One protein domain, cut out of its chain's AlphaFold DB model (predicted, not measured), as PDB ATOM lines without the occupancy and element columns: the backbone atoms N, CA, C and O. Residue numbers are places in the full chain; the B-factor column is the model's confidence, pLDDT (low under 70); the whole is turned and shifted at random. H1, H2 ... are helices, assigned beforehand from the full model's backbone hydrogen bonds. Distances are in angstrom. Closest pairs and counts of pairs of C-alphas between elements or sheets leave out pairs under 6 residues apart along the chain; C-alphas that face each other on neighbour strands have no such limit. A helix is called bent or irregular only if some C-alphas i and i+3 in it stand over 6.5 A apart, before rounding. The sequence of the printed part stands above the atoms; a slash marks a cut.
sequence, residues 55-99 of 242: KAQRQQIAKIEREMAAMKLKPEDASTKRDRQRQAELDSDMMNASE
ATOM      1  N   LYS A  55      52.862 -39.361 -26.050       62.30
ATOM      2  CA  LYS A  55      52.599 -40.023 -24.761       62.30
ATOM      3  C   LYS A  55      51.650 -39.204 -23.880       62.30
ATOM      4  O   LYS A  55      50.804 -39.807 -23.231       62.30
ATOM      5  N   ALA A  56      51.741 -37.873 -23.909       72.11
ATOM      6  CA  ALA A  56      50.871 -36.995 -23.124       72.11
ATOM      7  C   ALA A  56      49.411 -37.044 -23.610       72.11
ATOM      8  O   ALA A  56      48.510 -37.282 -22.808       72.11
ATOM      9  N   GLN A  57      49.179 -36.947 -24.926       73.22
ATOM     10  CA  GLN A  57      47.822 -37.025 -25.493       73.22
ATOM     11  C   GLN A  57      47.155 -38.380 -25.222       73.22
ATOM     12  O   GLN A  57      46.000 -38.435 -24.808       73.22
ATOM     13  N   ARG A  58      47.891 -39.493 -25.369       76.95
ATOM     14  CA  ARG A  58      47.361 -40.828 -25.042       76.95
ATOM     15  C   ARG A  58      46.964 -40.971 -23.572       76.95
ATOM     16  O   ARG A  58      45.989 -41.657 -23.281       76.95
ATOM     17  N   GLN A  59      47.703 -40.350 -22.653       79.83
ATOM     18  CA  GLN A  59      47.370 -40.376 -21.226       79.83
ATOM     19  C   GLN A  59      46.131 -39.533 -20.905       79.83
ATOM     20  O   GLN A  59      45.329 -39.951 -20.075       79.83
ATOM     21  N   GLN A  60      45.940 -38.394 -21.579       80.20
ATOM     22  CA  GLN A  60      44.739 -37.571 -21.418       80.20
ATOM     23  C   GLN A  60      43.483 -38.291 -21.920       80.20
ATOM     24  O   GLN A  60      42.512 -38.378 -21.177       80.20
ATOM     25  N   ILE A  61      43.526 -38.897 -23.114       79.65
ATOM     26  CA  ILE A  61      42.390 -39.660 -23.663       79.65
ATOM     27  C   ILE A  61      42.015 -40.815 -22.724       79.65
ATOM     28  O   ILE A  61      40.856 -40.957 -22.344       79.65
ATOM     29  N   ALA A  62      43.006 -41.580 -22.251       83.46
ATOM     30  CA  ALA A  62      42.771 -42.675 -21.310       83.46
ATOM     31  C   ALA A  62      42.228 -42.202 -19.945       83.46
ATOM     32  O   ALA A  62      41.497 -42.940 -19.283       83.46
ATOM     33  N   LYS A  63      42.582 -40.985 -19.503       82.41
ATOM     34  CA  LYS A  63      42.046 -40.385 -18.273       82.41
ATOM     35  C   LYS A  63      40.585 -39.966 -18.453       82.41
ATOM     36  O   LYS A  63      39.779 -40.298 -17.592       82.41
ATOM     37  N   ILE A  64      40.245 -39.335 -19.580       81.39
ATOM     38  CA  ILE A  64      38.870 -38.941 -19.928       81.39
ATOM     39  C   ILE A  64      37.972 -40.176 -20.039       81.39
ATOM     40  O   ILE A  64      36.886 -40.198 -19.470       81.39
ATOM     41  N   GLU A  65      38.431 -41.244 -20.697       80.59
ATOM     42  CA  GLU A  65      37.681 -42.504 -20.791       80.59
ATOM     43  C   GLU A  65      37.459 -43.149 -19.417       80.59
ATOM     44  O   GLU A  65      36.363 -43.635 -19.132       80.59
ATOM     45  N   ARG A  66      38.465 -43.112 -18.529       78.01
ATOM     46  CA  ARG A  66      38.322 -43.574 -17.139       78.01
ATOM     47  C   ARG A  66      37.359 -42.716 -16.329       78.01
ATOM     48  O   ARG A  66      36.592 -43.282 -15.559       78.01
ATOM     49  N   GLU A  67      37.389 -41.396 -16.479       75.56
ATOM     50  CA  GLU A  67      36.458 -40.487 -15.801       75.56
ATOM     51  C   GLU A  67      35.029 -40.671 -16.319       75.56
ATOM     52  O   GLU A  67      34.112 -40.780 -15.511       75.56
ATOM     53  N   MET A  68      34.831 -40.835 -17.631       67.64
ATOM     54  CA  MET A  68      33.518 -41.151 -18.200       67.64
ATOM     55  C   MET A  68      33.005 -42.516 -17.722       67.64
ATOM     56  O   MET A  68      31.826 -42.657 -17.399       67.64
ATOM     57  N   ALA A  69      33.880 -43.524 -17.641       70.25
ATOM     58  CA  ALA A  69      33.529 -44.837 -17.104       70.25
ATOM     59  C   ALA A  69      33.226 -44.784 -15.596       70.25
ATOM     60  O   ALA A  69      32.285 -45.428 -15.140       70.25
ATOM     61  N   ALA A  70      33.971 -43.988 -14.823       67.03
ATOM     62  CA  ALA A  70      33.731 -43.785 -13.395       67.03
ATOM     63  C   ALA A  70      32.452 -42.978 -13.129       67.03
ATOM     64  O   ALA A  70      31.731 -43.271 -12.179       67.03
ATOM     65  N   MET A  71      32.131 -42.002 -13.983       59.38
ATOM     66  CA  MET A  71      30.891 -41.231 -13.907       59.38
ATOM     67  C   MET A  71      29.676 -42.103 -14.245       59.38
ATOM     68  O   MET A  71      28.671 -42.025 -13.547       59.38
ATOM     69  N   LYS A  72      29.797 -43.010 -15.226       57.84
ATOM     70  CA  LYS A  72      28.771 -44.024 -15.539       57.84
ATOM     71  C   LYS A  72      28.620 -45.106 -14.464       57.84
ATOM     72  O   LYS A  72      27.587 -45.766 -14.420       57.84
ATOM     73  N   LEU A  73      29.639 -45.309 -13.623       54.92
ATOM     74  CA  LEU A  73      29.602 -46.235 -12.485       54.92
ATOM     75  C   LEU A  73      29.193 -45.545 -11.176       54.92
ATOM     76  O   LEU A  73      29.161 -46.191 -10.127       54.92
ATOM     77  N   LYS A  74      28.855 -44.248 -11.190       56.23
ATOM     78  CA  LYS A  74      28.082 -43.721 -10.067       56.23
ATOM     79  C   LYS A  74      26.755 -44.476 -10.041       56.23
ATOM     80  O   LYS A  74      26.178 -44.684 -11.108       56.23
ATOM     81  N   PRO A  75      26.309 -44.952  -8.866       53.14
ATOM     82  CA  PRO A  75      25.033 -45.635  -8.756       53.14
ATOM     83  C   PRO A  75      23.977 -44.629  -9.193       53.14
ATOM     84  O   PRO A  75      23.668 -43.708  -8.446       53.14
ATOM     85  N   GLU A  76      23.516 -44.745 -10.439       57.31
ATOM     86  CA  GLU A  76      22.421 -43.923 -10.923       57.31
ATOM     87  C   GLU A  76      21.284 -44.075  -9.922       57.31
ATOM     88  O   GLU A  76      20.918 -45.201  -9.555       57.31
ATOM     89  N   ASP A  77      20.830 -42.932  -9.411       61.44
ATOM     90  CA  ASP A  77      19.853 -42.853  -8.342       61.44
ATOM     91  C   ASP A  77      18.694 -43.807  -8.627       61.44
ATOM     92  O   ASP A  77      18.207 -43.911  -9.755       61.44
ATOM     93  N   ALA A  78      18.222 -44.522  -7.606       65.70
ATOM     94  CA  ALA A  78      17.164 -45.521  -7.769       65.70
ATOM     95  C   ALA A  78      15.914 -44.970  -8.500       65.70
ATOM     96  O   ALA A  78      15.186 -45.740  -9.127       65.70
ATOM     97  N   SER A  79      15.703 -43.646  -8.464       75.42
ATOM     98  CA  SER A  79      14.679 -42.937  -9.239       75.42
ATOM     99  C   SER A  79      14.914 -42.997 -10.749       75.42
ATOM    100  O   SER A  79      14.023 -43.424 -11.472       75.42
ATOM    101  N   THR A  80      16.106 -42.654 -11.246       78.96
ATOM    102  CA  THR A  80      16.363 -42.604 -12.697       78.96
ATOM    103  C   THR A  80      16.301 -43.996 -13.321       78.96
ATOM    104  O   THR A  80      15.805 -44.167 -14.435       78.96
ATOM    105  N   LYS A  81      16.721 -45.027 -12.574       77.71
ATOM    106  CA  LYS A  81      16.558 -46.428 -12.978       77.71
ATOM    107  C   LYS A  81      15.082 -46.832 -13.075       77.71
ATOM    108  O   LYS A  81      14.717 -47.538 -14.015       77.71
ATOM    109  N   ARG A  82      14.247 -46.378 -12.133       79.60
ATOM    110  CA  ARG A  82      12.796 -46.613 -12.139       79.60
ATOM    111  C   ARG A  82      12.120 -45.894 -13.306       79.60
ATOM    112  O   ARG A  82      11.286 -46.496 -13.972       79.60
ATOM    113  N   ASP A  83      12.507 -44.654 -13.584       84.41
ATOM    114  CA  ASP A  83      11.962 -43.879 -14.701       84.41
ATOM    115  C   ASP A  83      12.348 -44.497 -16.051       84.41
ATOM    116  O   ASP A  83      11.497 -44.646 -16.926       84.41
ATOM    117  N   ARG A  84      13.596 -44.969 -16.192       84.91
ATOM    118  CA  ARG A  84      14.053 -45.703 -17.384       84.91
ATOM    119  C   ARG A  84      13.292 -47.019 -17.580       84.91
ATOM    120  O   ARG A  84      12.928 -47.340 -18.706       84.91
ATOM    121  N   GLN A  85      13.036 -47.772 -16.505       88.02
ATOM    122  CA  GLN A  85      12.198 -48.977 -16.576       88.02
ATOM    123  C   GLN A  85      10.761 -48.643 -16.981       88.02
ATOM    124  O   GLN A  85      10.223 -49.294 -17.868       88.02
ATOM    125  N   ARG A  86      10.177 -47.586 -16.406       87.75
ATOM    126  CA  ARG A  86       8.825 -47.137 -16.744       87.75
ATOM    127  C   ARG A  86       8.701 -46.720 -18.209       87.75
ATOM    128  O   ARG A  86       7.703 -47.038 -18.838       87.75
ATOM    129  N   GLN A  87       9.687 -46.012 -18.757       90.15
ATOM    130  CA  GLN A  87       9.688 -45.650 -20.178       90.15
ATOM    131  C   GLN A  87       9.757 -46.887 -21.076       90.15
ATOM    132  O   GLN A  87       8.968 -46.997 -22.006       90.15
ATOM    133  N   ALA A  88      10.622 -47.853 -20.751       89.39
ATOM    134  CA  ALA A  88      10.710 -49.102 -21.506       89.39
ATOM    135  C   ALA A  88       9.398 -49.913 -21.467       89.39
ATOM    136  O   ALA A  88       9.010 -50.492 -22.478       89.39
ATOM    137  N   GLU A  89       8.702 -49.927 -20.323       88.94
ATOM    138  CA  GLU A  89       7.366 -50.524 -20.194       88.94
ATOM    139  C   GLU A  89       6.350 -49.804 -21.094       88.94
ATOM    140  O   GLU A  89       5.684 -50.456 -21.895       88.94
ATOM    141  N   LEU A  90       6.294 -48.468 -21.045       87.73
ATOM    142  CA  LEU A  90       5.389 -47.665 -21.876       87.73
ATOM    143  C   LEU A  90       5.639 -47.852 -23.378       87.73
ATOM    144  O   LEU A  90       4.684 -47.950 -24.145       87.73
ATOM    145  N   ASP A  91       6.901 -47.933 -23.799       89.66
ATOM    146  CA  ASP A  91       7.257 -48.168 -25.200       89.66
ATOM    147  C   ASP A  91       6.839 -49.574 -25.650       89.66
ATOM    148  O   ASP A  91       6.307 -49.747 -26.749       89.66
ATOM    149  N   SER A  92       7.024 -50.580 -24.787       87.67
ATOM    150  CA  SER A  92       6.579 -51.948 -25.068       87.67
ATOM    151  C   SER A  92       5.054 -52.056 -25.151       87.67
ATOM    152  O   SER A  92       4.537 -52.691 -26.070       87.67
ATOM    153  N   ASP A  93       4.337 -51.362 -24.264       90.26
ATOM    154  CA  ASP A  93       2.878 -51.293 -24.268       90.26
ATOM    155  C   ASP A  93       2.360 -50.552 -25.502       90.26
ATOM    156  O   ASP A  93       1.371 -50.976 -26.094       90.26
ATOM    157  N   MET A  94       3.032 -49.481 -25.936       86.42
ATOM    158  CA  MET A  94       2.661 -48.738 -27.140       86.42
ATOM    159  C   MET A  94       2.814 -49.597 -28.403       86.42
ATOM    160  O   MET A  94       1.918 -49.608 -29.250       86.42
ATOM    161  N   MET A  95       3.906 -50.360 -28.514       86.53
ATOM    162  CA  MET A  95       4.106 -51.305 -29.619       86.53
ATOM    163  C   MET A  95       3.066 -52.431 -29.584       86.53
ATOM    164  O   MET A  95       2.426 -52.707 -30.598       86.53
ATOM    165  N   ASN A  96       2.815 -53.015 -28.413       88.39
ATOM    166  CA  ASN A  96       1.805 -54.058 -28.237       88.39
ATOM    167  C   ASN A  96       0.385 -53.545 -28.556       88.39
ATOM    168  O   ASN A  96      -0.378 -54.192 -29.268       88.39
ATOM    169  N   ALA A  97       0.037 -52.335 -28.109       88.09
ATOM    170  CA  ALA A  97      -1.233 -51.693 -28.431       88.09
ATOM    171  C   ALA A  97      -1.378 -51.432 -29.935       88.09
ATOM    172  O   ALA A  97      -2.481 -51.557 -30.463       88.09
ATOM    173  N   SER A  98      -0.287 -51.114 -30.638       85.53
ATOM    174  CA  SER A  98      -0.317 -50.944 -32.092       85.53
ATOM    175  C   SER A  98      -0.597 -52.256 -32.835       85.53
ATOM    176  O   SER A  98      -1.381 -52.249 -33.783       85.53
ATOM    177  N   GLU A  99      -0.062 -53.393 -32.372       87.52
ATOM    178  CA  GLU A  99      -0.369 -54.719 -32.929       87.52
ATOM    179  C   GLU A  99      -1.795 -55.161 -32.604       87.52
ATOM    180  O   GLU A  99      -2.515 -55.629 -33.485       87.52
TER     181      GLU A  99
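Overview. This is residues 55 to 99 of the 242 residues of the protein "Eukaryotic translation initiation factor 3 subunit J" of Yarrowia lipolytica (strain CLIB 122 / E 150) (UniProt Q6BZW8). Two long helices, H2 and H1, make the two arms of a wide, open V, and the short link of residues 73 to 77 forms its corner. The arms have no contact with each other, and no third part fills the space between them. The printed part has 45 residues with two named helices, H1 then H2 along the chain, and no named strand; its class is all helix. It is extended, with a radius of gyration of the C-alphas of 18.1 A and spans of 55 by 24 by 7 A.

Arrangement. The longest helix is H2, residues 78 to 99. The other helix, H1, residues 55 to 72, is apart from it, with no C-alpha of the one within 8 A of the other. Five residues, 73 to 77, lie between them as a tight link. Along H1 the C-alphas move toward smaller x while z rises from -24.761 at Lys 55 to -15.539 at Lys 72. Along H2 x falls further, but z falls too, from -7.769 at Ala 78 to -32.929 at Glu 99. In both H1 and H2 every O i to N i+4 pair is within hydrogen-bond range. Neither helix is bent or irregular.

Along the chain. H2 measures 32.0 A from C-alpha 78 at (17.164, -45.521, -7.769) to C-alpha 99 at (-0.369, -54.719, -32.929). H1 measures 25.9 A from C-alpha 55 at (52.599, -40.023, -24.761) to C-alpha 72 at (28.771, -44.024, -15.539).

Size, cuts and confidence. The two C-alphas farthest apart are those of Lys 55 and Glu 99, at 55.6 A. Residues 55 to 99 stand free, with no C-alpha 8 or more residues apart along the chain within 10 A. The printed part has no cut and no long link. Mean pLDDT of the printed part is 77.3; residue 55, residue 68 and residues 70 to 78 are under 70.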